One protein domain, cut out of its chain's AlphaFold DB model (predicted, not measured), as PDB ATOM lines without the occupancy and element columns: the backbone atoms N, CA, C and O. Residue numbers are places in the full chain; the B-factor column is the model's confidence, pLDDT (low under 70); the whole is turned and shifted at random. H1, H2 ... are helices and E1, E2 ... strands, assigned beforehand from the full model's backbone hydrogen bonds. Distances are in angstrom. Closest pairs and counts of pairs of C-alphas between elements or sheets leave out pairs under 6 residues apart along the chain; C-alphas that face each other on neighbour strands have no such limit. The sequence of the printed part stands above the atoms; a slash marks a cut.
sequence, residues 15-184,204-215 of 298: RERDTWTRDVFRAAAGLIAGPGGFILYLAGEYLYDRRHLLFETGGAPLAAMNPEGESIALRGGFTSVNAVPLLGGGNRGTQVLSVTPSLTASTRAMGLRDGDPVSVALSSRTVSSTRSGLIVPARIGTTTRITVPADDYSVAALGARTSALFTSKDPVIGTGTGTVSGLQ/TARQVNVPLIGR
ATOM      1  N   ARG A  15       6.936 -16.631 -26.612       64.56
ATOM      2  CA  ARG A  15       6.536 -16.804 -28.018       64.56
ATOM      3  C   ARG A  15       5.802 -15.587 -28.590       64.56
ATOM      4  O   ARG A  15       5.975 -15.238 -29.755       64.56
ATOM      5  N   GLU A  16       4.975 -14.935 -27.779       64.81
ATOM      6  CA  GLU A  16       4.289 -13.699 -28.178       64.81
ATOM      7  C   GLU A  16       5.266 -12.523 -28.250       64.81
ATOM      8  O   GLU A  16       5.113 -11.667 -29.120       64.81
ATOM      9  N   ARG A  17       6.302 -12.516 -27.396       65.00
ATOM     10  CA  ARG A  17       7.379 -11.522 -27.443       65.00
ATOM     11  C   ARG A  17       8.122 -11.535 -28.759       65.00
ATOM     12  O   ARG A  17       8.219 -10.513 -29.418       65.00
ATOM     13  N   ASP A  18       8.543 -12.722 -29.150       63.34
ATOM     14  CA  ASP A  18       9.195 -12.988 -30.422       63.34
ATOM     15  C   ASP A  18       8.342 -12.533 -31.636       63.34
ATOM     16  O   ASP A  18       8.835 -11.972 -32.615       63.34
ATOM     17  N   THR A  19       7.017 -12.681 -31.556       65.12
ATOM     18  CA  THR A  19       6.128 -12.248 -32.646       65.12
ATOM     19  C   THR A  19       6.084 -10.721 -32.780       65.12
ATOM     20  O   THR A  19       6.273 -10.198 -33.879       65.12
ATOM     21  N   TRP A  20       5.886  -9.982 -31.680       65.00
ATOM     22  CA  TRP A  20       5.811  -8.519 -31.768       65.00
ATOM     23  C   TRP A  20       7.175  -7.884 -32.031       65.00
ATOM     24  O   TRP A  20       7.231  -6.871 -32.729       65.00
ATOM     25  N   THR A  21       8.272  -8.451 -31.515       62.12
ATOM     26  CA  THR A  21       9.617  -7.948 -31.814       62.12
ATOM     27  C   THR A  21       9.864  -8.051 -33.311       62.12
ATOM     28  O   THR A  21      10.203  -7.042 -33.924       62.12
ATOM     29  N   ARG A  22       9.570  -9.195 -33.944       62.84
ATOM     30  CA  ARG A  22       9.634  -9.335 -35.409       62.84
ATOM     31  C   ARG A  22       8.799  -8.287 -36.147       62.84
ATOM     32  O   ARG A  22       9.270  -7.736 -37.144       62.84
ATOM     33  N   ASP A  23       7.608  -7.960 -35.658       59.66
ATOM     34  CA  ASP A  23       6.752  -6.934 -36.269       59.66
ATOM     35  C   ASP A  23       7.290  -5.507 -36.071       59.66
ATOM     36  O   ASP A  23       7.235  -4.692 -36.993       59.66
ATOM     37  N   VAL A  24       7.888  -5.206 -34.914       59.50
ATOM     38  CA  VAL A  24       8.595  -3.940 -34.652       59.50
ATOM     39  C   VAL A  24       9.834  -3.814 -35.533       59.50
ATOM     40  O   VAL A  24      10.054  -2.757 -36.123       59.50
ATOM     41  N   PHE A  25      10.601  -4.889 -35.697       56.03
ATOM     42  CA  PHE A  25      11.751  -4.932 -36.595       56.03
ATOM     43  C   PHE A  25      11.348  -4.782 -38.061       56.03
ATOM     44  O   PHE A  25      12.035  -4.092 -38.805       56.03
ATOM     45  N   ARG A  26      10.222  -5.360 -38.489       55.12
ATOM     46  CA  ARG A  26       9.687  -5.158 -39.845       55.12
ATOM     47  C   ARG A  26       9.200  -3.729 -40.065       55.12
ATOM     48  O   ARG A  26       9.497  -3.150 -41.108       55.12
ATOM     49  N   ALA A  27       8.514  -3.144 -39.083       52.88
ATOM     50  CA  ALA A  27       8.119  -1.738 -39.116       52.88
ATOM     51  C   ALA A  27       9.347  -0.810 -39.171       52.88
ATOM     52  O   ALA A  27       9.366   0.149 -39.939       52.88
ATOM     53  N   ALA A  28      10.403  -1.139 -38.423       50.81
ATOM     54  CA  ALA A  28      11.679  -0.435 -38.454       50.81
ATOM     55  C   ALA A  28      12.453  -0.635 -39.771       50.81
ATOM     56  O   ALA A  28      13.053   0.307 -40.279       50.81
ATOM     57  N   ALA A  29      12.426  -1.836 -40.350       47.16
ATOM     58  CA  ALA A  29      13.093  -2.154 -41.611       47.16
ATOM     59  C   ALA A  29      12.432  -1.451 -42.809       47.16
ATOM     60  O   ALA A  29      13.125  -1.057 -43.746       47.16
ATOM     61  N   GLY A  30      11.112  -1.236 -42.756       40.84
ATOM     62  CA  GLY A  30      10.378  -0.428 -43.734       40.84
ATOM     63  C   GLY A  30      10.722   1.066 -43.697       40.84
ATOM     64  O   GLY A  30      10.488   1.765 -44.677       40.84
ATOM     65  N   LEU A  31      11.324   1.549 -42.606       49.06
ATOM     66  CA  LEU A  31      11.738   2.945 -42.425       49.06
ATOM     67  C   LEU A  31      13.151   3.252 -42.959       49.06
ATOM     68  O   LEU A  31      13.671   4.327 -42.681       49.06
ATOM     69  N   ILE A  32      13.730   2.362 -43.779       40.31
ATOM     70  CA  ILE A  32      15.106   2.429 -44.305       40.31
ATOM     71  C   ILE A  32      16.112   2.334 -43.151       40.31
ATOM     72  O   ILE A  32      16.321   3.272 -42.390       40.31
ATOM     73  N   ALA A  33      16.716   1.151 -43.021       41.00
ATOM     74  CA  ALA A  33      17.664   0.753 -41.983       41.00
ATOM     75  C   ALA A  33      18.631   1.874 -41.549       41.00
ATOM     76  O   ALA A  33      19.659   2.132 -42.173       41.00
ATOM     77  N   GLY A  34      18.293   2.501 -40.428       46.09
ATOM     78  CA  GLY A  34      19.115   3.450 -39.693       46.09
ATOM     79  C   GLY A  34      18.990   3.194 -38.186       46.09
ATOM     80  O   GLY A  34      18.294   2.261 -37.775       46.09
ATOM     81  N   PRO A  35      19.605   4.028 -37.331       49.97
ATOM     82  CA  PRO A  35      19.594   3.873 -35.867       49.97
ATOM     83  C   PRO A  35      18.193   3.813 -35.214       49.97
ATOM     84  O   PRO A  35      18.078   3.487 -34.038       49.97
ATOM     85  N   GLY A  36      17.111   4.081 -35.956       54.75
ATOM     86  CA  GLY A  36      15.734   4.024 -35.454       54.75
ATOM     87  C   GLY A  36      15.236   2.628 -35.053       54.75
ATOM     88  O   GLY A  36      14.366   2.537 -34.189       54.75
ATOM     89  N   GLY A  37      15.784   1.542 -35.616       61.78
ATOM     90  CA  GLY A  37      15.331   0.180 -35.290       61.78
ATOM     91  C   GLY A  37      15.631  -0.242 -33.851       61.78
ATOM     92  O   GLY A  37      14.758  -0.775 -33.169       61.78
ATOM     93  N   PHE A  38      16.824   0.091 -33.357       65.25
ATOM     94  CA  PHE A  38      17.206  -0.136 -31.963       65.25
ATOM     95  C   PHE A  38      16.291   0.623 -30.984       65.25
ATOM     96  O   PHE A  38      15.866   0.086 -29.964       65.25
ATOM     97  N   ILE A  39      15.912   1.856 -31.320       71.00
ATOM     98  CA  ILE A  39      15.079   2.700 -30.450       71.00
ATOM     99  C   ILE A  39      13.630   2.218 -30.425       71.00
ATOM    100  O   ILE A  39      12.987   2.237 -29.377       71.00
ATOM    101  N   LEU A  40      13.115   1.748 -31.563       70.56
ATOM    102  CA  LEU A  40      11.797   1.120 -31.625       70.56
ATOM    103  C   LEU A  40      11.752  -0.179 -30.814       70.56
ATOM    104  O   LEU A  40      10.754  -0.425 -30.137       70.56
ATOM    105  N   TYR A  41      12.831  -0.968 -30.830       72.38
ATOM    106  CA  TYR A  41      12.970  -2.131 -29.955       72.38
ATOM    107  C   TYR A  41      12.911  -1.727 -28.474       72.38
ATOM    108  O   TYR A  41      12.101  -2.287 -27.739       72.38
ATOM    109  N   LEU A  42      13.669  -0.706 -28.049       71.25
ATOM    110  CA  LEU A  42      13.633  -0.205 -26.666       71.25
ATOM    111  C   LEU A  42      12.239   0.293 -26.260       71.25
ATOM    112  O   LEU A  42      11.730  -0.077 -25.200       71.25
ATOM    113  N   ALA A  43      11.594   1.101 -27.107       76.00
ATOM    114  CA  ALA A  43      10.231   1.571 -26.866       76.00
ATOM    115  C   ALA A  43       9.256   0.395 -26.711       76.00
ATOM    116  O   ALA A  43       8.376   0.420 -25.847       76.00
ATOM    117  N   GLY A  44       9.434  -0.634 -27.546       76.31
ATOM    118  CA  GLY A  44       8.668  -1.868 -27.520       76.31
ATOM    119  C   GLY A  44       8.875  -2.636 -26.222       76.31
ATOM    120  O   GLY A  44       7.902  -2.875 -25.517       76.31
ATOM    121  N   GLU A  45      10.118  -2.955 -25.849       77.69
ATOM    122  CA  GLU A  45      10.429  -3.691 -24.614       77.69
ATOM    123  C   GLU A  45       9.732  -3.040 -23.413       77.69
ATOM    124  O   GLU A  45       9.050  -3.698 -22.622       77.69
ATOM    125  N   TYR A  46       9.823  -1.715 -23.329       80.44
ATOM    126  CA  TYR A  46       9.192  -0.978 -22.255       80.44
ATOM    127  C   TYR A  46       7.667  -1.013 -22.310       80.44
ATOM    128  O   TYR A  46       7.032  -1.183 -21.275       80.44
ATOM    129  N   LEU A  47       7.047  -0.899 -23.482       81.94
ATOM    130  CA  LEU A  47       5.589  -0.907 -23.586       81.94
ATOM    131  C   LEU A  47       4.988  -2.318 -23.432       81.94
ATOM    132  O   LEU A  47       3.918  -2.467 -22.843       81.94
ATOM    133  N   TYR A  48       5.666  -3.367 -23.896       81.88
ATOM    134  CA  TYR A  48       5.187  -4.752 -23.826       81.88
ATOM    135  C   TYR A  48       5.465  -5.416 -22.471       81.88
ATOM    136  O   TYR A  48       4.566  -6.056 -21.920       81.88
ATOM    137  N   ASP A  49       6.648  -5.207 -21.892       79.06
ATOM    138  CA  ASP A  49       7.062  -5.921 -20.677       79.06
ATOM    139  C   ASP A  49       7.048  -5.020 -19.438       79.06
ATOM    140  O   ASP A  49       6.725  -5.464 -18.330       79.06
ATOM    141  N   ARG A  50       7.346  -3.726 -19.609       82.19
ATOM    142  CA  ARG A  50       7.603  -2.805 -18.489       82.19
ATOM    143  C   ARG A  50       6.637  -1.630 -18.383       82.19
ATOM    144  O   ARG A  50       6.892  -0.708 -17.618       82.19
ATOM    145  N   ARG A  51       5.483  -1.672 -19.055       86.44
ATOM    146  CA  ARG A  51       4.543  -0.533 -19.074       86.44
ATOM    147  C   ARG A  51       4.015  -0.136 -17.698       86.44
ATOM    148  O   ARG A  51       3.706   1.026 -17.497       86.44
ATOM    149  N   HIS A  52       3.991  -1.064 -16.745       86.75
ATOM    150  CA  HIS A  52       3.684  -0.807 -15.332       86.75
ATOM    151  C   HIS A  52       4.703   0.093 -14.610       86.75
ATOM    152  O   HIS A  52       4.385   0.635 -13.559       86.75
ATOM    153  N   LEU A  53       5.920   0.240 -15.144       86.62
ATOM    154  CA  LEU A  53       6.929   1.175 -14.638       86.62
ATOM    155  C   LEU A  53       6.748   2.582 -15.223       86.62
ATOM    156  O   LEU A  53       7.158   3.565 -14.616       86.62
ATOM    157  N   LEU A  54       6.135   2.670 -16.406       87.31
ATOM    158  CA  LEU A  54       5.945   3.918 -17.142       87.31
ATOM    159  C   LEU A  54       4.574   4.543 -16.907       87.31
ATOM    160  O   LEU A  54       4.440   5.761 -16.972       87.31
ATOM    161  N   PHE A  55       3.558   3.725 -16.654       89.06
ATOM    162  CA  PHE A  55       2.180   4.163 -16.524       89.06
ATOM    163  C   PHE A  55       1.510   3.542 -15.304       89.06
ATOM    164  O   PHE A  55       1.708   2.368 -14.991       89.06
ATOM    165  N   GLU A  56       0.633   4.314 -14.678       87.75
ATOM    166  CA  GLU A  56      -0.384   3.794 -13.769       87.75
ATOM    167  C   GLU A  56      -1.435   2.987 -14.543       87.75
ATOM    168  O   GLU A  56      -1.606   3.170 -15.748       87.75
ATOM    169  N   THR A  57      -2.213   2.142 -13.859       81.50
ATOM    170  CA  THR A  57      -3.240   1.285 -14.487       81.50
ATOM    171  C   THR A  57      -4.256   2.066 -15.335       81.50
ATOM    172  O   THR A  57      -4.759   1.537 -16.323       81.50
ATOM    173  N   GLY A  58      -4.514   3.340 -15.009       79.50
ATOM    174  CA  GLY A  58      -5.362   4.252 -15.790       79.50
ATOM    175  C   GLY A  58      -4.678   4.917 -16.997       79.50
ATOM    176  O   GLY A  58      -5.257   5.810 -17.610       79.50
ATOM    177  N   GLY A  59      -3.440   4.540 -17.327       83.62
ATOM    178  CA  GLY A  59      -2.656   5.126 -18.417       83.62
ATOM    179  C   GLY A  59      -2.047   6.494 -18.097       83.62
ATOM    180  O   GLY A  59      -1.621   7.201 -19.010       83.62
ATOM    181  N   ALA A  60      -2.019   6.900 -16.825       88.06
ATOM    182  CA  ALA A  60      -1.337   8.120 -16.407       88.06
ATOM    183  C   ALA A  60       0.188   7.922 -16.404       88.06
ATOM    184  O   ALA A  60       0.639   6.885 -15.921       88.06
ATOM    185  N   PRO A  61       0.982   8.873 -16.934       90.56
ATOM    186  CA  PRO A  61       2.441   8.822 -16.847       90.56
ATOM    187  C   PRO A  61       2.926   8.718 -15.395       90.56
ATOM    188  O   PRO A  61       2.508   9.511 -14.559       90.56
ATOM    189  N   LEU A  62       3.814   7.760 -15.118       89.62
ATOM    190  CA  LEU A  62       4.338   7.463 -13.780       89.62
ATOM    191  C   LEU A  62       5.805   7.876 -13.626       89.62
ATOM    192  O   LEU A  62       6.149   8.608 -12.698       89.62
ATOM    193  N   ALA A  63       6.680   7.406 -14.517       90.50
ATOM    194  CA  ALA A  63       8.115   7.669 -14.452       90.50
ATOM    195  C   ALA A  63       8.765   7.628 -15.840       90.50
ATOM    196  O   ALA A  63       8.408   6.799 -16.676       90.50
ATOM    197  N   ALA A  64       9.741   8.507 -16.068       91.31
ATOM    198  CA  ALA A  64      10.685   8.390 -17.176       91.31
ATOM    199  C   ALA A  64      11.883   7.543 -16.731       91.31
ATOM    200  O   ALA A  64      12.294   7.639 -15.575       91.31
ATOM    201  N   MET A  65      12.441   6.726 -17.620       88.50
ATOM    202  CA  MET A  65      13.489   5.758 -17.277       88.50
ATOM    203  C   MET A  65      14.571   5.677 -18.344       88.50
ATOM    204  O   MET A  65      14.268   5.769 -19.532       88.50
ATOM    205  N   ASN A  66      15.819   5.449 -17.940       85.81
ATOM    206  CA  ASN A  66      16.840   4.961 -18.868       85.81
ATOM    207  C   ASN A  66      16.779   3.421 -18.969       85.81
ATOM    208  O   ASN A  66      16.137   2.761 -18.145       85.81
ATOM    209  N   PRO A  67      17.390   2.808 -19.994       77.75
ATOM    210  CA  PRO A  67      17.411   1.355 -20.147       77.75
ATOM    211  C   PRO A  67      18.003   0.571 -18.960       77.75
ATOM    212  O   PRO A  67      17.644  -0.595 -18.777       77.75
ATOM    213  N   GLU A  68      18.856   1.194 -18.145       75.06
ATOM    214  CA  GLU A  68      19.429   0.639 -16.910       75.06
ATOM    215  C   GLU A  68      18.411   0.512 -15.773       75.06
ATOM    216  O   GLU A  68      18.640  -0.235 -14.822       75.06
ATOM    217  N   GLY A  69      17.273   1.201 -15.880       76.06
ATOM    218  CA  GLY A  69      16.223   1.218 -14.868       76.06
ATOM    219  C   GLY A  69      16.353   2.351 -13.850       76.06
ATOM    220  O   GLY A  69      15.539   2.417 -12.925       76.06
ATOM    221  N   GLU A  70      17.318   3.263 -14.010       83.88
ATOM    222  CA  GLU A  70      17.303   4.534 -13.283       83.88
ATOM    223  C   GLU A  70      16.093   5.353 -13.757       83.88
ATOM    224  O   GLU A  70      15.727   5.335 -14.937       83.88
ATOM    225  N   SER A  71      15.434   6.057 -12.835       87.81
ATOM    226  CA  SER A  71      14.136   6.669 -13.116       87.81
ATOM    227  C   SER A  71      13.956   8.049 -12.505       87.81
ATOM    228  O   SER A  71      14.513   8.371 -11.457       87.81
ATOM    229  N   ILE A  72      13.128   8.855 -13.166       88.00
ATOM    230  CA  ILE A  72      12.611  10.129 -12.674       88.00
ATOM    231  C   ILE A  72      11.098   9.988 -12.552       88.00
ATOM    232  O   ILE A  72      10.405   9.784 -13.549       88.00
ATOM    233  N   ALA A  73      10.578  10.123 -11.333       87.38
ATOM    234  CA  ALA A  73       9.141  10.111 -11.090       87.38
ATOM    235  C   ALA A  73       8.461  11.346 -11.706       87.38
ATOM    236  O   ALA A  73       8.916  12.477 -11.534       87.38
ATOM    237  N   LEU A  74       7.330  11.129 -12.372       83.88
ATOM    238  CA  LEU A  74       6.544  12.144 -13.068       83.88
ATOM    239  C   LEU A  74       5.266  12.424 -12.273       83.88
ATOM    240  O   LEU A  74       4.182  11.957 -12.604       83.88
ATOM    241  N   ARG A  75       5.379  13.176 -11.176       67.31
ATOM    242  CA  ARG A  75       4.226  13.477 -10.308       67.31
ATOM    243  C   ARG A  75       3.383  14.634 -10.860       67.31
ATOM    244  O   ARG A  75       3.892  15.735 -11.001       67.31
ATOM    245  N   GLY A  76       2.083  14.425 -11.086       57.50
ATOM    246  CA  GLY A  76       1.119  15.530 -11.243       57.50
ATOM    247  C   GLY A  76       0.930  16.108 -12.654       57.50
ATOM    248  O   GLY A  76       0.791  17.317 -12.793       57.50
ATOM    249  N   GLY A  77       0.876  15.275 -13.701       59.69
ATOM    250  CA  GLY A  77       0.452  15.732 -15.040       59.69
ATOM    251  C   GLY A  77       1.537  16.457 -15.843       59.69
ATOM    252  O   GLY A  77       1.261  17.426 -16.545       59.69
ATOM    253  N   PHE A  78       2.779  15.993 -15.722       65.19
ATOM    254  CA  PHE A  78       3.957  16.656 -16.269       65.19
ATOM    255  C   PHE A  78       3.940  16.871 -17.790       65.19
ATOM    256  O   PHE A  78       3.636  15.974 -18.574       65.19
ATOM    257  N   THR A  79       4.414  18.055 -18.183       76.00
ATOM    258  CA  THR A  79       4.786  18.440 -19.553       76.00
ATOM    259  C   THR A  79       6.283  18.745 -19.670       76.00
ATOM    260  O   THR A  79       6.726  19.210 -20.715       76.00
ATOM    261  N   SER A  80       7.077  18.501 -18.618       84.88
ATOM    262  CA  SER A  80       8.515  18.798 -18.579       84.88
ATOM    263  C   SER A  80       9.318  17.746 -17.805       84.88
ATOM    264  O   SER A  80       8.969  17.426 -16.677       84.88
ATOM    265  N   VAL A  81      10.426  17.249 -18.347       88.81
ATOM    266  CA  VAL A  81      11.293  16.250 -17.700       88.81
ATOM    267  C   VAL A  81      12.743  16.701 -17.800       88.81
ATOM    268  O   VAL A  81      13.223  16.945 -18.902       88.81
ATOM    269  N   ASN A  82      13.460  16.783 -16.676       88.56
ATOM    270  CA  ASN A  82      14.906  17.014 -16.691       88.56
ATOM    271  C   ASN A  82      15.658  15.680 -16.644       88.56
ATOM    272  O   ASN A  82      15.872  15.130 -15.568       88.56
ATOM    273  N   ALA A  83      16.052  15.167 -17.808       88.62
ATOM    274  CA  ALA A  83      16.691  13.864 -17.958       88.62
ATOM    275  C   ALA A  83      18.228  13.914 -17.970       88.62
ATOM    276  O   ALA A  83      18.871  12.874 -18.098       88.62
ATOM    277  N   VAL A  84      18.833  15.096 -17.807       85.44
ATOM    278  CA  VAL A  84      20.297  15.265 -17.785       85.44
ATOM    279  C   VAL A  84      20.993  14.332 -16.778       85.44
ATOM    280  O   VAL A  84      22.009  13.744 -17.159       85.44
ATOM    281  N   PRO A  85      20.467  14.116 -15.549       80.88
ATOM    282  CA  PRO A  85      21.089  13.198 -14.593       80.88
ATOM    283  C   PRO A  85      21.076  11.735 -15.056       80.88
ATOM    284  O   PRO A  85      22.066  11.038 -14.860       80.88
ATOM    285  N   LEU A  86      19.994  11.287 -15.707       80.44
ATOM    286  CA  LEU A  86      19.861   9.909 -16.211       80.44
ATOM    287  C   LEU A  86      20.767   9.629 -17.415       80.44
ATOM    288  O   LEU A  86      21.155   8.488 -17.649       80.44
ATOM    289  N   LEU A  87      21.075  10.675 -18.188       78.31
ATOM    290  CA  LEU A  87      21.836  10.588 -19.434       78.31
ATOM    291  C   LEU A  87      23.338  10.884 -19.256       78.31
ATOM    292  O   LEU A  87      24.067  10.990 -20.240       78.31
ATOM    293  N   GLY A  88      23.820  11.053 -18.017       67.00
ATOM    294  CA  GLY A  88      25.252  11.204 -17.712       67.00
ATOM    295  C   GLY A  88      25.907  12.496 -18.228       67.00
ATOM    296  O   GLY A  88      27.121  12.546 -18.413       67.00
ATOM    297  N   GLY A  89      25.132  13.558 -18.469       61.91
ATOM    298  CA  GLY A  89      25.585  14.741 -19.215       61.91
ATOM    299  C   GLY A  89      26.210  15.884 -18.419       61.91
ATOM    300  O   GLY A  89      26.225  16.998 -18.930       61.91
ATOM    301  N   GLY A  90      26.718  15.654 -17.204       57.97
ATOM    302  CA  GLY A  90      27.116  16.722 -16.268       57.97
ATOM    303  C   GLY A  90      28.119  17.766 -16.796       57.97
ATOM    304  O   GLY A  90      28.181  18.860 -16.249       57.97
ATOM    305  N   ASN A  91      28.856  17.460 -17.873       60.78
ATOM    306  CA  ASN A  91      29.886  18.333 -18.458       60.78
ATOM    307  C   ASN A  91      29.562  18.844 -19.876       60.78
ATOM    308  O   ASN A  91      30.375  19.554 -20.467       60.78
ATOM    309  N   ARG A  92      28.419  18.463 -20.459       64.31
ATOM    310  CA  ARG A  92      27.967  18.965 -21.767       64.31
ATOM    311  C   ARG A  92      26.903  20.035 -21.527       64.31
ATOM    312  O   ARG A  92      26.169  19.961 -20.545       64.31
ATOM    313  N   GLY A  93      26.810  21.030 -22.412       76.88
ATOM    314  CA  GLY A  93      25.673  21.960 -22.402       76.88
ATOM    315  C   GLY A  93      24.345  21.194 -22.440       76.88
ATOM    316  O   GLY A  93      24.318  20.016 -22.792       76.88
ATOM    317  N   THR A  94      23.242  21.837 -22.073       85.25
ATOM    318  CA  THR A  94      21.912  21.207 -22.099       85.25
ATOM    319  C   THR A  94      21.063  21.805 -23.213       85.25
ATOM    320  O   THR A  94      21.337  22.903 -23.693       85.25
ATOM    321  N   GLN A  95      20.055  21.062 -23.658       86.50
ATOM    322  CA  GLN A  95      19.046  21.537 -24.597       86.50
ATOM    323  C   GLN A  95      17.675  20.969 -24.228       86.50
ATOM    324  O   GLN A  95      17.575  19.904 -23.616       86.50
ATOM    325  N   VAL A  96      16.609  21.645 -24.654       90.06
ATOM    326  CA  VAL A  96      15.229  21.197 -24.432       90.06
ATOM    327  C   VAL A  96      14.630  20.672 -25.730       90.06
ATOM    328  O   VAL A  96      14.567  21.385 -26.729       90.06
ATOM    329  N   LEU A  97      14.137  19.434 -25.703       90.88
ATOM    330  CA  LEU A  97      13.371  18.823 -26.789       90.88
ATOM    331  C   LEU A  97      11.874  18.953 -26.499       90.88
ATOM    332  O   LEU A  97      11.408  18.465 -25.480       90.88
ATOM    333  N   SER A  98      11.104  19.580 -27.385       92.44
ATOM    334  CA  SER A  98       9.637  19.629 -27.311       92.44
ATOM    335  C   SER A  98       9.034  18.540 -28.190       92.44
ATOM    336  O   SER A  98       8.819  18.749 -29.383       92.44
ATOM    337  N   VAL A  99       8.764  17.373 -27.610       92.25
ATOM    338  CA  VAL A  99       8.233  16.211 -28.329       92.25
ATOM    339  C   VAL A  99       6.710  16.223 -28.293       92.25
ATOM    340  O   VAL A  99       6.116  16.259 -27.220       92.25
ATOM    341  N   THR A 100       6.073  16.167 -29.462       94.06
ATOM    342  CA  THR A 100       4.610  16.130 -29.592       94.06
ATOM    343  C   THR A 100       4.195  14.940 -30.457       94.06
ATOM    344  O   THR A 100       4.300  15.011 -31.685       94.06
ATOM    345  N   PRO A 101       3.738  13.830 -29.852       93.44
ATOM    346  CA  PRO A 101       3.119  12.740 -30.594       93.44
ATOM    347  C   PRO A 101       1.777  13.199 -31.166       93.44
ATOM    348  O   PRO A 101       0.942  13.726 -30.431       93.44
ATOM    349  N   SER A 102       1.545  12.991 -32.459       94.31
ATOM    350  CA  SER A 102       0.330  13.459 -33.136       94.31
ATOM    351  C   SER A 102      -0.407  12.334 -33.855       94.31
ATOM    352  O   SER A 102       0.184  11.360 -34.321       94.31
ATOM    353  N   LEU A 103      -1.734  12.452 -33.935       93.06
ATOM    354  CA  LEU A 103      -2.572  11.489 -34.642       93.06
ATOM    355  C   LEU A 103      -2.547  11.729 -36.151       93.06
ATOM    356  O   LEU A 103      -2.838  12.828 -36.632       93.06
ATOM    357  N   THR A 104      -2.346  10.652 -36.902       90.00
ATOM    358  CA  THR A 104      -2.621  10.602 -38.340       90.00
ATOM    359  C   THR A 104      -4.058  10.130 -38.587       90.00
ATOM    360  O   THR A 104      -4.766   9.697 -37.672       90.00
ATOM    361  N   ALA A 105      -4.532  10.211 -39.832       85.69
ATOM    362  CA  ALA A 105      -5.850   9.680 -40.190       85.69
ATOM    363  C   ALA A 105      -5.959   8.167 -39.911       85.69
ATOM    364  O   ALA A 105      -6.991   7.703 -39.425       85.69
ATOM    365  N   SER A 106      -4.881   7.405 -40.141       83.62
ATOM    366  CA  SER A 106      -4.873   5.952 -39.937       83.62
ATOM    367  C   SER A 106      -4.949   5.566 -38.460       83.62
ATOM    368  O   SER A 106      -5.723   4.683 -38.105       83.62
ATOM    369  N   THR A 107      -4.236   6.257 -37.565       86.62
ATOM    370  CA  THR A 107      -4.350   5.994 -36.119       86.62
ATOM    371  C   THR A 107      -5.707   6.389 -35.549       86.62
ATOM    372  O   THR A 107      -6.250   5.647 -34.727       86.62
ATOM    373  N   ARG A 108      -6.314   7.485 -36.031       88.88
ATOM    374  CA  ARG A 108      -7.699   7.845 -35.666       88.88
ATOM    375  C   ARG A 108      -8.709   6.783 -36.089       88.88
ATOM    376  O   ARG A 108      -9.603   6.464 -35.301       88.88
ATOM    377  N   ALA A 109      -8.563   6.241 -37.302       85.56
ATOM    378  CA  ALA A 109      -9.435   5.194 -37.838       85.56
ATOM    379  C   ALA A 109      -9.354   3.892 -37.024       85.56
ATOM    380  O   ALA A 109     -10.348   3.192 -36.869       85.56
ATOM    381  N   MET A 110      -8.194   3.609 -36.432       83.75
ATOM    382  CA  MET A 110      -7.995   2.456 -35.545       83.75
ATOM    383  C   MET A 110      -8.364   2.727 -34.083       83.75
ATOM    384  O   MET A 110      -8.158   1.880 -33.213       83.75
ATOM    385  N   GLY A 111      -8.933   3.899 -33.805       88.94
ATOM    386  CA  GLY A 111      -9.522   4.220 -32.514       88.94
ATOM    387  C   GLY A 111      -8.575   4.852 -31.500       88.94
ATOM    388  O   GLY A 111      -8.977   4.953 -30.345       88.94
ATOM    389  N   LEU A 112      -7.373   5.297 -31.894       91.88
ATOM    390  CA  LEU A 112      -6.584   6.187 -31.036       91.88
ATOM    391  C   LEU A 112      -7.238   7.573 -30.953       91.88
ATOM    392  O   LEU A 112      -7.881   8.049 -31.905       91.88
ATOM    393  N   ARG A 113      -7.080   8.211 -29.794       95.50
ATOM    394  CA  ARG A 113      -7.626   9.527 -29.449       95.50
ATOM    395  C   ARG A 113      -6.556  10.395 -28.791       95.50
ATOM    396  O   ARG A 113      -5.559   9.892 -28.281       95.50
ATOM    397  N   ASP A 114      -6.753  11.710 -28.816       94.75
ATOM    398  CA  ASP A 114      -5.898  12.614 -28.048       94.75
ATOM    399  C   ASP A 114      -6.025  12.275 -26.556       94.75
ATOM    400  O   ASP A 114      -7.097  11.898 -26.079       94.75
ATOM    401  N   GLY A 115      -4.914  12.344 -25.827       92.06
ATOM    402  CA  GLY A 115      -4.835  11.911 -24.432       92.06
ATOM    403  C   GLY A 115      -4.483  10.434 -24.224       92.06
ATOM    404  O   GLY A 115      -4.076  10.088 -23.110       92.06
ATOM    405  N   ASP A 116      -4.564   9.582 -25.254       94.19
ATOM    406  CA  ASP A 116      -4.156   8.176 -25.143       94.19
ATOM    407  C   ASP A 116      -2.654   8.037 -24.784       94.19
ATOM    408  O   ASP A 116      -1.845   8.893 -25.166       94.19
ATOM    409  N   PRO A 117      -2.258   6.975 -24.053       93.69
ATOM    410  CA  PRO A 117      -0.875   6.715 -23.665       93.69
ATOM    411  C   PRO A 117       0.083   6.557 -24.849       93.69
ATOM    412  O   PRO A 117      -0.187   5.836 -25.812       93.69
ATOM    413  N   VAL A 118       1.260   7.172 -24.723       92.44
ATOM    414  CA  VAL A 118       2.376   7.025 -25.666       92.44
ATOM    415  C   VAL A 118       3.661   6.762 -24.906       92.44
ATOM    416  O   VAL A 118       4.008   7.515 -24.005       92.44
ATOM    417  N   SER A 119       4.402   5.729 -25.294       92.06
ATOM    418  CA  SER A 119       5.789   5.549 -24.865       92.06
ATOM    419  C   SER A 119       6.707   6.216 -25.884       92.06
ATOM    420  O   SER A 119       6.727   5.799 -27.044       92.06
ATOM    421  N   VAL A 120       7.425   7.264 -25.482       91.62
ATOM    422  CA  VAL A 120       8.423   7.947 -26.315       91.62
ATOM    423  C   VAL A 120       9.806   7.446 -25.925       91.62
ATOM    424  O   VAL A 120      10.188   7.562 -24.769       91.62
ATOM    425  N   ALA A 121      10.576   6.932 -26.873       90.06
ATOM    426  CA  ALA A 121      11.975   6.582 -26.682       90.06
ATOM    427  C   ALA A 121      12.884   7.586 -27.399       90.06
ATOM    428  O   ALA A 121      12.652   7.955 -28.549       90.06
ATOM    429  N   LEU A 122      13.932   8.007 -26.710       88.00
ATOM    430  CA  LEU A 122      14.993   8.884 -27.175       88.00
ATOM    431  C   LEU A 122      16.301   8.109 -27.133       88.00
ATOM    432  O   LEU A 122      16.548   7.371 -26.182       88.00
ATOM    433  N   SER A 123      17.156   8.306 -28.129       83.44
ATOM    434  CA  SER A 123      18.534   7.822 -28.081       83.44
ATOM    435  C   SER A 123      19.468   8.843 -28.703       83.44
ATOM    436  O   SER A 123      19.202   9.323 -29.810       83.44
ATOM    437  N   SER A 124      20.539   9.183 -27.984       76.56
ATOM    438  CA  SER A 124      21.625   9.988 -28.548       76.56
ATOM    439  C   SER A 124      22.327   9.219 -29.672       76.56
ATOM    440  O   SER A 124      22.501   8.003 -29.598       76.56
ATOM    441  N   ARG A 125      22.730   9.934 -30.727       64.94
ATOM    442  CA  ARG A 125      23.506   9.373 -31.842       64.94
ATOM    443  C   ARG A 125      25.010   9.347 -31.588       64.94
ATOM    444  O   ARG A 125      25.703   8.607 -32.281       64.94
ATOM    445  N   THR A 126      25.519  10.162 -30.663       54.19
ATOM    446  CA  THR A 126      26.970  10.296 -30.430       54.19
ATOM    447  C   THR A 126      27.445   9.659 -29.129       54.19
ATOM    448  O   THR A 126      28.644   9.431 -28.964       54.19
ATOM    449  N   VAL A 127      26.537   9.330 -28.209       50.66
ATOM    450  CA  VAL A 127      26.870   8.611 -26.979       50.66
ATOM    451  C   VAL A 127      26.643   7.119 -27.232       50.66
ATOM    452  O   VAL A 127      25.538   6.676 -27.533       50.66
ATOM    453  N   SER A 128      27.721   6.339 -27.165       47.03
ATOM    454  CA  SER A 128      27.696   4.876 -27.310       47.03
ATOM    455  C   SER A 128      27.176   4.158 -26.049       47.03
ATOM    456  O   SER A 128      26.796   2.994 -26.123       47.03
ATOM    457  N   SER A 129      27.079   4.911 -24.945       49.78
ATOM    458  CA  SER A 129      26.337   4.699 -23.693       49.78
ATOM    459  C   SER A 129      25.112   3.784 -23.733       49.78
ATOM    460  O   SER A 129      24.175   4.120 -24.458       49.78
ATOM    461  N   THR A 130      24.961   2.772 -22.872       48.78
ATOM    462  CA  THR A 130      23.600   2.321 -22.499       48.78
ATOM    463  C   THR A 130      22.786   3.458 -21.856       48.78
ATOM    464  O   THR A 130      21.572   3.532 -22.065       48.78
ATOM    465  N   ARG A 131      23.474   4.431 -21.227       55.41
ATOM    466  CA  ARG A 131      22.896   5.650 -20.632       55.41
ATOM    467  C   ARG A 131      22.453   6.675 -21.676       55.41
ATOM    468  O   ARG A 131      22.046   7.775 -21.330       55.41
ATOM    469  N   SER A 132      22.547   6.350 -22.961       66.12
ATOM    470  CA  SER A 132      22.153   7.235 -24.066       66.12
ATOM    471  C   SER A 132      20.673   7.144 -24.399       66.12
ATOM    472  O   SER A 132      20.195   7.915 -25.233       66.12
ATOM    473  N   GLY A 133      19.973   6.165 -23.820       79.94
ATOM    474  CA  GLY A 133      18.552   5.929 -24.013       79.94
ATOM    475  C   GLY A 133      17.704   6.590 -22.929       79.94
ATOM    476  O   GLY A 133      18.059   6.578 -21.755       79.94
ATOM    477  N   LEU A 134      16.541   7.111 -23.306       88.44
ATOM    478  CA  LEU A 134      15.518   7.561 -22.364       88.44
ATOM    479  C   LEU A 134      14.144   7.146 -22.872       88.44
ATOM    480  O   LEU A 134      13.811   7.391 -24.026       88.44
ATOM    481  N   ILE A 135      13.333   6.560 -22.003       91.38
ATOM    482  CA  ILE A 135      11.943   6.220 -22.260       91.38
ATOM    483  C   ILE A 135      11.072   7.127 -21.395       91.38
ATOM    484  O   ILE A 135      11.185   7.140 -20.171       91.38
ATOM    485  N   VAL A 136      10.206   7.902 -22.038       92.94
ATOM    486  CA  VAL A 136       9.339   8.896 -21.413       92.94
ATOM    487  C   VAL A 136       7.881   8.560 -21.729       92.94
ATOM    488  O   VAL A 136       7.493   8.579 -22.901       92.94
ATOM    489  N   PRO A 137       7.046   8.263 -20.721       93.56
ATOM    490  CA  PRO A 137       5.608   8.169 -20.917       93.56
ATOM    491  C   PRO A 137       5.032   9.559 -21.210       93.56
ATOM    492  O   PRO A 137       5.346  10.548 -20.548       93.56
ATOM    493  N   ALA A 138       4.166   9.627 -22.209       93.06
ATOM    494  CA  ALA A 138       3.526  10.841 -22.687       93.06
ATOM    495  C   ALA A 138       2.070  10.556 -23.084       93.06
ATOM    496  O   ALA A 138       1.557   9.443 -22.919       93.06
ATOM    497  N   ARG A 139       1.401  11.581 -23.618       93.56
ATOM    498  CA  ARG A 139       0.040  11.492 -24.153       93.56
ATOM    499  C   ARG A 139      -0.013  12.012 -25.580       93.56
ATOM    500  O   ARG A 139       0.669  12.982 -25.911       93.56
ATOM    501  N   ILE A 140      -0.847  11.393 -26.411       94.19
ATOM    502  CA  ILE A 140      -1.076  11.880 -27.774       94.19
ATOM    503  C   ILE A 140      -1.668  13.295 -27.727       94.19
ATOM    504  O   ILE A 140      -2.539  13.578 -26.905       94.19
ATOM    505  N   GLY A 141      -1.177  14.186 -28.589       91.50
ATOM    506  CA  GLY A 141      -1.635  15.572 -28.695       91.50
ATOM    507  C   GLY A 141      -1.080  16.507 -27.614       91.50
ATOM    508  O   GLY A 141      -1.344  17.704 -27.657       91.50
ATOM    509  N   THR A 142      -0.291  15.994 -26.662       92.06
ATOM    510  CA  THR A 142       0.355  16.795 -25.612       92.06
ATOM    511  C   THR A 142       1.844  16.949 -25.906       92.06
ATOM    512  O   THR A 142       2.516  15.977 -26.251       92.06
ATOM    513  N   THR A 143       2.376  18.163 -25.757       92.25
ATOM    514  CA  THR A 143       3.817  18.418 -25.882       92.25
ATOM    515  C   THR A 143       4.530  18.129 -24.566       92.25
ATOM    516  O   THR A 143       4.248  18.763 -23.548       92.25
ATOM    517  N   THR A 144       5.512  17.232 -24.607       91.50
ATOM    518  CA  THR A 144       6.436  16.968 -23.501       91.50
ATOM    519  C   THR A 144       7.778  17.630 -23.792       91.50
ATOM    520  O   THR A 144       8.426  17.337 -24.794       91.50
ATOM    521  N   ARG A 145       8.209  18.528 -22.908       92.12
ATOM    522  CA  ARG A 145       9.530  19.160 -22.912       92.12
ATOM    523  C   ARG A 145      10.515  18.268 -22.169       92.12
ATOM    524  O   ARG A 145      10.254  17.873 -21.043       92.12
ATOM    525  N   ILE A 146      11.640  17.932 -22.776       91.69
ATOM    526  CA  ILE A 146      12.619  17.015 -22.196       91.69
ATOM    527  C   ILE A 146      13.975  17.704 -22.257       91.69
ATOM    528  O   ILE A 146      14.523  17.898 -23.341       91.69
ATOM    529  N   THR A 147      14.495  18.110 -21.103       90.69
ATOM    530  CA  THR A 147      15.849  18.652 -20.985       90.69
ATOM    531  C   THR A 147      16.833  17.495 -21.030       90.69
ATOM    532  O   THR A 147      16.780  16.585 -20.199       90.69
ATOM    533  N   VAL A 148      17.718  17.524 -22.018       88.25
ATOM    534  CA  VAL A 148      18.719  16.495 -22.302       88.25
ATOM    535  C   VAL A 148      20.087  17.150 -22.507       88.25
ATOM    536  O   VAL A 148      20.162  18.361 -22.737       88.25
ATOM    537  N   PRO A 149      21.187  16.388 -22.439       86.31
ATOM    538  CA  PRO A 149      22.488  16.873 -22.889       86.31
ATOM    539  C   PRO A 149      22.432  17.359 -24.349       86.31
ATOM    540  O   PRO A 149      21.659  16.854 -25.158       86.31
ATOM    541  N   ALA A 150      23.231  18.363 -24.697       83.31
ATOM    542  CA  ALA A 150      23.320  18.878 -26.057       83.31
ATOM    543  C   ALA A 150      23.938  17.814 -26.978       83.31
ATOM    544  O   ALA A 150      25.108  17.457 -26.820       83.31
ATOM    545  N   ASP A 151      23.127  17.289 -27.899       79.81
ATOM    546  CA  ASP A 151      23.479  16.187 -28.797       79.81
ATOM    547  C   ASP A 151      22.462  16.024 -29.944       79.81
ATOM    548  O   ASP A 151      21.387  16.633 -29.948       79.81
ATOM    549  N   ASP A 152      22.777  15.145 -30.887       80.06
ATOM    550  CA  ASP A 152      21.836  14.602 -31.856       80.06
ATOM    551  C   ASP A 152      21.004  13.483 -31.218       80.06
ATOM    552  O   ASP A 152      21.552  12.518 -30.687       80.06
ATOM    553  N   TYR A 153      19.680  13.550 -31.355       82.19
ATOM    554  CA  TYR A 153      18.764  12.530 -30.845       82.19
ATOM    555  C   TYR A 153      17.906  11.935 -31.950       82.19
ATOM    556  O   TYR A 153      17.357  12.626 -32.806       82.19
ATOM    557  N   SER A 154      17.720  10.627 -31.893       84.19
ATOM    558  CA  SER A 154      16.657   9.940 -32.614       84.19
ATOM    559  C   SER A 154      15.502   9.682 -31.646       84.19
ATOM    560  O   SER A 154      15.720   9.340 -30.484       84.19
ATOM    561  N   VAL A 155      14.275   9.865 -32.124       87.19
ATOM    562  CA  VAL A 155      13.043   9.763 -31.338       87.19
ATOM    563  C   VAL A 155      12.146   8.708 -31.967       87.19
ATOM    564  O   VAL A 155      11.958   8.692 -33.183       87.19
ATOM    565  N   ALA A 156      11.561   7.846 -31.149       86.44
ATOM    566  CA  ALA A 156      10.497   6.940 -31.547       86.44
ATOM    567  C   ALA A 156       9.333   7.052 -30.566       86.44
ATOM    568  O   ALA A 156       9.531   7.363 -29.397       86.44
ATOM    569  N   ALA A 157       8.117   6.791 -31.027       89.56
ATOM    570  CA  ALA A 157       6.932   6.795 -30.187       89.56
ATOM    571  C   ALA A 157       6.025   5.615 -30.527       89.56
ATOM    572  O   ALA A 157       5.776   5.338 -31.702       89.56
ATOM    573  N   LEU A 158       5.505   4.950 -29.497       90.50
ATOM    574  CA  LEU A 158       4.523   3.876 -29.602       90.50
ATOM    575  C   LEU A 158       3.253   4.282 -28.853       90.50
ATOM    576  O   LEU A 158       3.280   4.469 -27.637       90.50
ATOM    577  N   GLY A 159       2.154   4.436 -29.586       90.88
ATOM    578  CA  GLY A 159       0.848   4.816 -29.054       90.88
ATOM    579  C   GLY A 159      -0.054   3.610 -28.815       90.88
ATOM    580  O   GLY A 159      -0.132   2.707 -29.656       90.88
ATOM    581  N   ALA A 160      -0.766   3.630 -27.693       90.81
ATOM    582  CA  ALA A 160      -1.702   2.594 -27.273       90.81
ATOM    583  C   ALA A 160      -3.019   3.214 -26.795       90.81
ATOM    584  O   ALA A 160      -3.020   4.297 -26.222       90.81
ATOM    585  N   ARG A 161      -4.141   2.507 -26.969       90.75
ATOM    586  CA  ARG A 161      -5.411   2.912 -26.340       90.75
ATOM    587  C   ARG A 161      -5.294   2.783 -24.829       90.75
ATOM    588  O   ARG A 161      -4.835   1.746 -24.345       90.75
ATOM    589  N   THR A 162      -5.835   3.752 -24.096       89.25
ATOM    590  CA  THR A 162      -5.895   3.706 -22.625       89.25
ATOM    591  C   THR A 162      -6.491   2.388 -22.119       89.25
ATOM    592  O   THR A 162      -5.904   1.714 -21.276       89.25
ATOM    593  N   SER A 163      -7.615   1.963 -22.703       85.75
ATOM    594  CA  SER A 163      -8.318   0.731 -22.320       85.75
ATOM    595  C   SER A 163      -7.561  -0.554 -22.654       85.75
ATOM    596  O   SER A 163      -7.810  -1.574 -22.019       85.75
ATOM    597  N   ALA A 164      -6.654  -0.520 -23.635       85.69
ATOM    598  CA  ALA A 164      -5.879  -1.673 -24.082       85.69
ATOM    599  C   ALA A 164      -4.530  -1.788 -23.364       85.69
ATOM    600  O   ALA A 164      -3.939  -2.867 -23.375       85.69
ATOM    601  N   LEU A 165      -4.050  -0.703 -22.739       85.12
ATOM    602  CA  LEU A 165      -2.705  -0.628 -22.183       85.12
ATOM    603  C   LEU A 165      -2.440  -1.785 -21.213       85.12
ATOM    604  O   LEU A 165      -1.505  -2.533 -21.433       85.12
ATOM    605  N   PHE A 166      -3.285  -2.018 -20.209       86.69
ATOM    606  CA  PHE A 166      -3.088  -3.097 -19.221       86.69
ATOM    607  C   PHE A 166      -4.013  -4.307 -19.393       86.69
ATOM    608  O   PHE A 166      -4.054  -5.172 -18.523       86.69
ATOM    609  N   THR A 167      -4.737  -4.388 -20.509       82.44
ATOM    610  CA  THR A 167      -5.694  -5.478 -20.781       82.44
ATOM    611  C   THR A 167      -5.332  -6.282 -22.027       82.44
ATOM    612  O   THR A 167      -5.676  -7.456 -22.114       82.44
ATOM    613  N   SER A 168      -4.604  -5.686 -22.976       80.62
ATOM    614  CA  SER A 168      -4.131  -6.355 -24.186       80.62
ATOM    615  C   SER A 168      -2.688  -6.817 -24.025       80.62
ATOM    616  O   SER A 168      -1.871  -6.129 -23.412       80.62
ATOM    617  N   LYS A 169      -2.353  -7.959 -24.631       79.81
ATOM    618  CA  LYS A 169      -0.960  -8.403 -24.798       79.81
ATOM    619  C   LYS A 169      -0.213  -7.574 -25.836       79.81
ATOM    620  O   LYS A 169       0.974  -7.320 -25.665       79.81
ATOM    621  N   ASP A 170      -0.930  -7.127 -26.866       79.38
ATOM    622  CA  ASP A 170      -0.449  -6.168 -27.852       79.38
ATOM    623  C   ASP A 170      -1.242  -4.860 -27.743       79.38
ATOM    624  O   ASP A 170      -2.337  -4.742 -28.305       79.38
ATOM    625  N   PRO A 171      -0.763  -3.896 -26.940       82.75
ATOM    626  CA  PRO A 171      -1.448  -2.624 -26.773       82.75
ATOM    627  C   PRO A 171      -1.131  -1.624 -27.899       82.75
ATOM    628  O   PRO A 171      -1.788  -0.585 -27.973       82.75
ATOM    629  N   VAL A 172      -0.139  -1.898 -28.757       86.31
ATOM    630  CA  VAL A 172       0.405  -0.918 -29.709       86.31
ATOM    631  C   VAL A 172      -0.478  -0.797 -30.940       86.31
ATOM    632  O   VAL A 172      -0.720  -1.762 -31.656       86.31
ATOM    633  N   ILE A 173      -0.900   0.430 -31.233       84.12
ATOM    634  CA  ILE A 173      -1.781   0.745 -32.365       84.12
ATOM    635  C   ILE A 173      -1.094   1.707 -33.337       84.12
ATOM    636  O   ILE A 173      -1.271   1.600 -34.549       84.12
ATOM    637  N   GLY A 174      -0.289   2.636 -32.824       83.81
ATOM    638  CA  GLY A 174       0.417   3.626 -33.632       83.81
ATOM    639  C   GLY A 174       1.912   3.616 -33.363       83.81
ATOM    640  O   GLY A 174       2.332   3.447 -32.221       83.81
ATOM    641  N   THR A 175       2.709   3.845 -34.401       85.69
ATOM    642  CA  THR A 175       4.162   4.009 -34.291       85.69
ATOM    643  C   THR A 175       4.606   5.253 -35.046       85.69
ATOM    644  O   THR A 175       4.112   5.509 -36.141       85.69
ATOM    645  N   GLY A 176       5.547   6.011 -34.502       82.25
ATOM    646  CA  GLY A 176       6.129   7.170 -35.172       82.25
ATOM    647  C   GLY A 176       7.610   7.303 -34.858       82.25
ATOM    648  O   GLY A 176       8.081   6.803 -33.836       82.25
ATOM    649  N   THR A 177       8.347   7.973 -35.736       81.56
ATOM    650  CA  THR A 177       9.768   8.278 -35.552       81.56
ATOM    651  C   THR A 177      10.051   9.733 -35.914       81.56
ATOM    652  O   THR A 177       9.289  10.374 -36.636       81.56
ATOM    653  N   GLY A 178      11.140  10.267 -35.376       77.88
ATOM    654  CA  GLY A 178      11.618  11.619 -35.625       77.88
ATOM    655  C   GLY A 178      13.096  11.734 -35.275       77.88
ATOM    656  O   GLY A 178      13.684  10.831 -34.678       77.88
ATOM    657  N   THR A 179      13.726  12.835 -35.665       78.56
ATOM    658  CA  THR A 179      15.150  13.070 -35.404       78.56
ATOM    659  C   THR A 179      15.378  14.531 -35.071       78.56
ATOM    660  O   THR A 179      14.767  15.405 -35.681       78.56
ATOM    661  N   VAL A 180      16.288  14.788 -34.144       76.44
ATOM    662  CA  VAL A 180      16.764  16.114 -33.775       76.44
ATOM    663  C   VAL A 180      18.253  16.148 -34.029       76.44
ATOM    664  O   VAL A 180      18.994  15.370 -33.435       76.44
ATOM    665  N   SER A 181      18.687  17.055 -34.893       69.81
ATOM    666  CA  SER A 181      20.101  17.379 -35.015       69.81
ATOM    667  C   SER A 181      20.443  18.487 -34.021       69.81
ATOM    668  O   SER A 181      19.890  19.592 -34.083       69.81
ATOM    669  N   GLY A 182      21.349  18.185 -33.101       61.72
ATOM    670  CA  GLY A 182      22.107  19.119 -32.294       61.72
ATOM    671  C   GLY A 182      23.118  19.839 -33.175       61.72
ATOM    672  O   GLY A 182      24.321  19.623 -33.080       61.72
ATOM    673  N   LEU A 183      22.642  20.729 -34.049       53.41
ATOM    674  CA  LEU A 183      23.527  21.750 -34.599       53.41
ATOM    675  C   LEU A 183      24.060  22.561 -33.419       53.41
ATOM    676  O   LEU A 183      23.290  23.262 -32.755       53.41
ATOM    677  N   GLN A 184      25.359  22.384 -33.174       44.31
ATOM    678  CA  GLN A 184      26.210  23.186 -32.312       44.31
ATOM    679  C   GLN A 184      25.869  24.653 -32.577       44.31
ATOM    680  O   GLN A 184      26.090  25.152 -33.681       44.31
ATOM    681  N   THR A 204      15.356  28.006 -26.663       59.78
ATOM    682  CA  THR A 204      14.674  27.633 -27.910       59.78
ATOM    683  C   THR A 204      14.461  26.125 -27.929       59.78
ATOM    684  O   THR A 204      15.315  25.359 -28.377       59.78
ATOM    685  N   ALA A 205      13.328  25.680 -27.390       70.44
ATOM    686  CA  ALA A 205      13.009  24.270 -27.309       70.44
ATOM    687  C   ALA A 205      12.861  23.699 -28.726       70.44
ATOM    688  O   ALA A 205      11.997  24.126 -29.499       70.44
ATOM    689  N   ARG A 206      13.707  22.728 -29.076       84.12
ATOM    690  CA  ARG A 206      13.720  22.110 -30.405       84.12
ATOM    691  C   ARG A 206      12.479  21.242 -30.560       84.12
ATOM    692  O   ARG A 206      12.288  20.293 -29.802       84.12
ATOM    693  N   GLN A 207      11.617  21.573 -31.515       86.12
ATOM    694  CA  GLN A 207      10.377  20.831 -31.725       86.12
ATOM    695  C   GLN A 207      10.624  19.501 -32.437       86.12
ATOM    696  O   GLN A 207      11.335  19.435 -33.437       86.12
ATOM    697  N   VAL A 208       9.973  18.452 -31.938       86.12
ATOM    698  CA  VAL A 208       9.940  17.121 -32.544       86.12
ATOM    699  C   VAL A 208       8.487  16.714 -32.693       86.12
ATOM    700  O   VAL A 208       7.822  16.367 -31.717       86.12
ATOM    701  N   ASN A 209       7.977  16.761 -33.917       86.06
ATOM    702  CA  ASN A 209       6.651  16.236 -34.203       86.06
ATOM    703  C   ASN A 209       6.782  14.754 -34.559       86.06
ATOM    704  O   ASN A 209       7.577  14.396 -35.429       86.06
ATOM    705  N   VAL A 210       6.029  13.899 -33.869       87.25
ATOM    706  CA  VAL A 210       6.096  12.446 -34.050       87.25
ATOM    707  C   VAL A 210       4.726  11.955 -34.520       87.25
ATOM    708  O   VAL A 210       3.892  11.579 -33.690       87.25
ATOM    709  N   PRO A 211       4.443  11.999 -35.836       87.06
ATOM    710  CA  PRO A 211       3.170  11.533 -36.365       87.06
ATOM    711  C   PRO A 211       3.066  10.018 -36.186       87.06
ATOM    712  O   PRO A 211       3.857   9.249 -36.733       87.06
ATOM    713  N   LEU A 212       2.079   9.581 -35.409       86.69
ATOM    714  CA  LEU A 212       1.817   8.171 -35.169       86.69
ATOM    715  C   LEU A 212       1.086   7.596 -36.376       86.69
ATOM    716  O   LEU A 212      -0.088   7.900 -36.619       86.69
ATOM    717  N   ILE A 213       1.784   6.750 -37.120       83.88
ATOM    718  CA  ILE A 213       1.253   6.009 -38.255       83.88
ATOM    719  C   ILE A 213       0.644   4.721 -37.730       83.88
ATOM    720  O   ILE A 213       1.218   4.024 -36.891       83.88
ATOM    721  N   GLY A 214      -0.559   4.433 -38.206       73.25
ATOM    722  CA  GLY A 214      -1.269   3.250 -37.799       73.25
ATOM    723  C   GLY A 214      -0.555   1.978 -38.227       73.25
ATOM    724  O   GLY A 214      -0.210   1.842 -39.399       73.25
ATOM    725  N   ARG A 215      -0.413   1.018 -37.310       68.38
ATOM    726  CA  ARG A 215      -0.246  -0.381 -37.691       68.38
ATOM    727  C   ARG A 215      -1.510  -0.805 -38.422       68.38
ATOM    728  O   ARG A 215      -2.480  -1.181 -37.777       68.38
TER     729      ARG A 215
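This is residues 15 to 184 and 204 to 215 of the 298 residues of an uncharacterized protein of Acrocarpospora macrocephala (UniProt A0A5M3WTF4). One eight-stranded sheet is curled like part of a barrel and folded back on itself, with E3, E7, E4 and E10 facing E8, E5 and E6 and with E9 as the hinge. H2 packs on the outside of E5 and E8, H1 folds back along H2, and the small hairpin E1 and E2 sits with E1 beside E6. The printed part has 182 residues, in the order H1 H2 H3 E1 E2 E3 E4 H4 E5 E6 E7 E8 H5 E9 E10; the sheet, E3 E7 E4 E10 E9 E8 E5 E6, is mixed, and the class is mixed, helices and strands. It is compact, with a radius of gyration of the C-alphas of 14.9 A, and rounded, spanning 43 by 38 by 31 A.

H1, residues 15 to 29, and H2, residues 36 to 48, form a helical hairpin and touch at Ala 28 and Gly 37, their closest C-alphas, 4.9 A apart; they run opposite ways at a shallow tilt of 31 degrees. H1 only grazes the sheet; H2 is on it, its Ala 43 C-alpha 5.3 A from that of Ala 121 in E5, residues 117 to 124. H3, residues 51 to 54, also only grazes the sheet. E1, residues 63 to 65, and E2, residues 71 to 73, form an antiparallel hairpin, with N 64 and O 72 2.9 A apart. The edge strand E3, residues 80 to 82, is parallel to E7, residues 144 to 149 (N 81 to O 145, 2.8 A). E7 is antiparallel to E4, residues 94 to 103 (N 97 to O 146, 2.8 A), and E4 is parallel to E10, residues 206 to 214 (N 100 to O 208, 2.9 A). H4, residues 105 to 109, only just lies over E10, with 3 of its 5 C-alphas falling on it; H2 and H4 lie on opposite faces. E5 and E6, residues 133 to 139, form a hairpin (N 120 to O 136, 2.9 A). E8, residues 153 to 160, is antiparallel to E5 (N 121 to O 156, 2.8 A) and to E9, residues 172 to 180 (N 157 to O 176, 2.8 A). E10 is antiparallel to E9 (N 213 to O 175, 2.8 A). H5, residues 162 to 165, is on the sheet but over none of its strands. Every O i to N i+4 pair is within hydrogen-bond range in H1, H2 and H4; H3 and H5 are too short for one.

H1 begins at C-alpha 15, (6.536, -16.804, -28.018), and is 21.0 A long. E4, 29.2 A, begins at (21.912, 21.207, -22.099). E10, 25.2 A, ends at C-alpha 214, (-1.269, 3.250, -37.799).

The C-alphas of Asn 91 and Ala 109 are farthest apart, 45.8 A. Residues 185 to 203 are not printed, and C-alphas 184 and 204 are 13.1 A apart across the cut. Of the links printed whole, E3 to E4 is long. Mean pLDDT of the printed part is 78.4; 47 residues are under 70, among them 15 to 38 and 125 to 132.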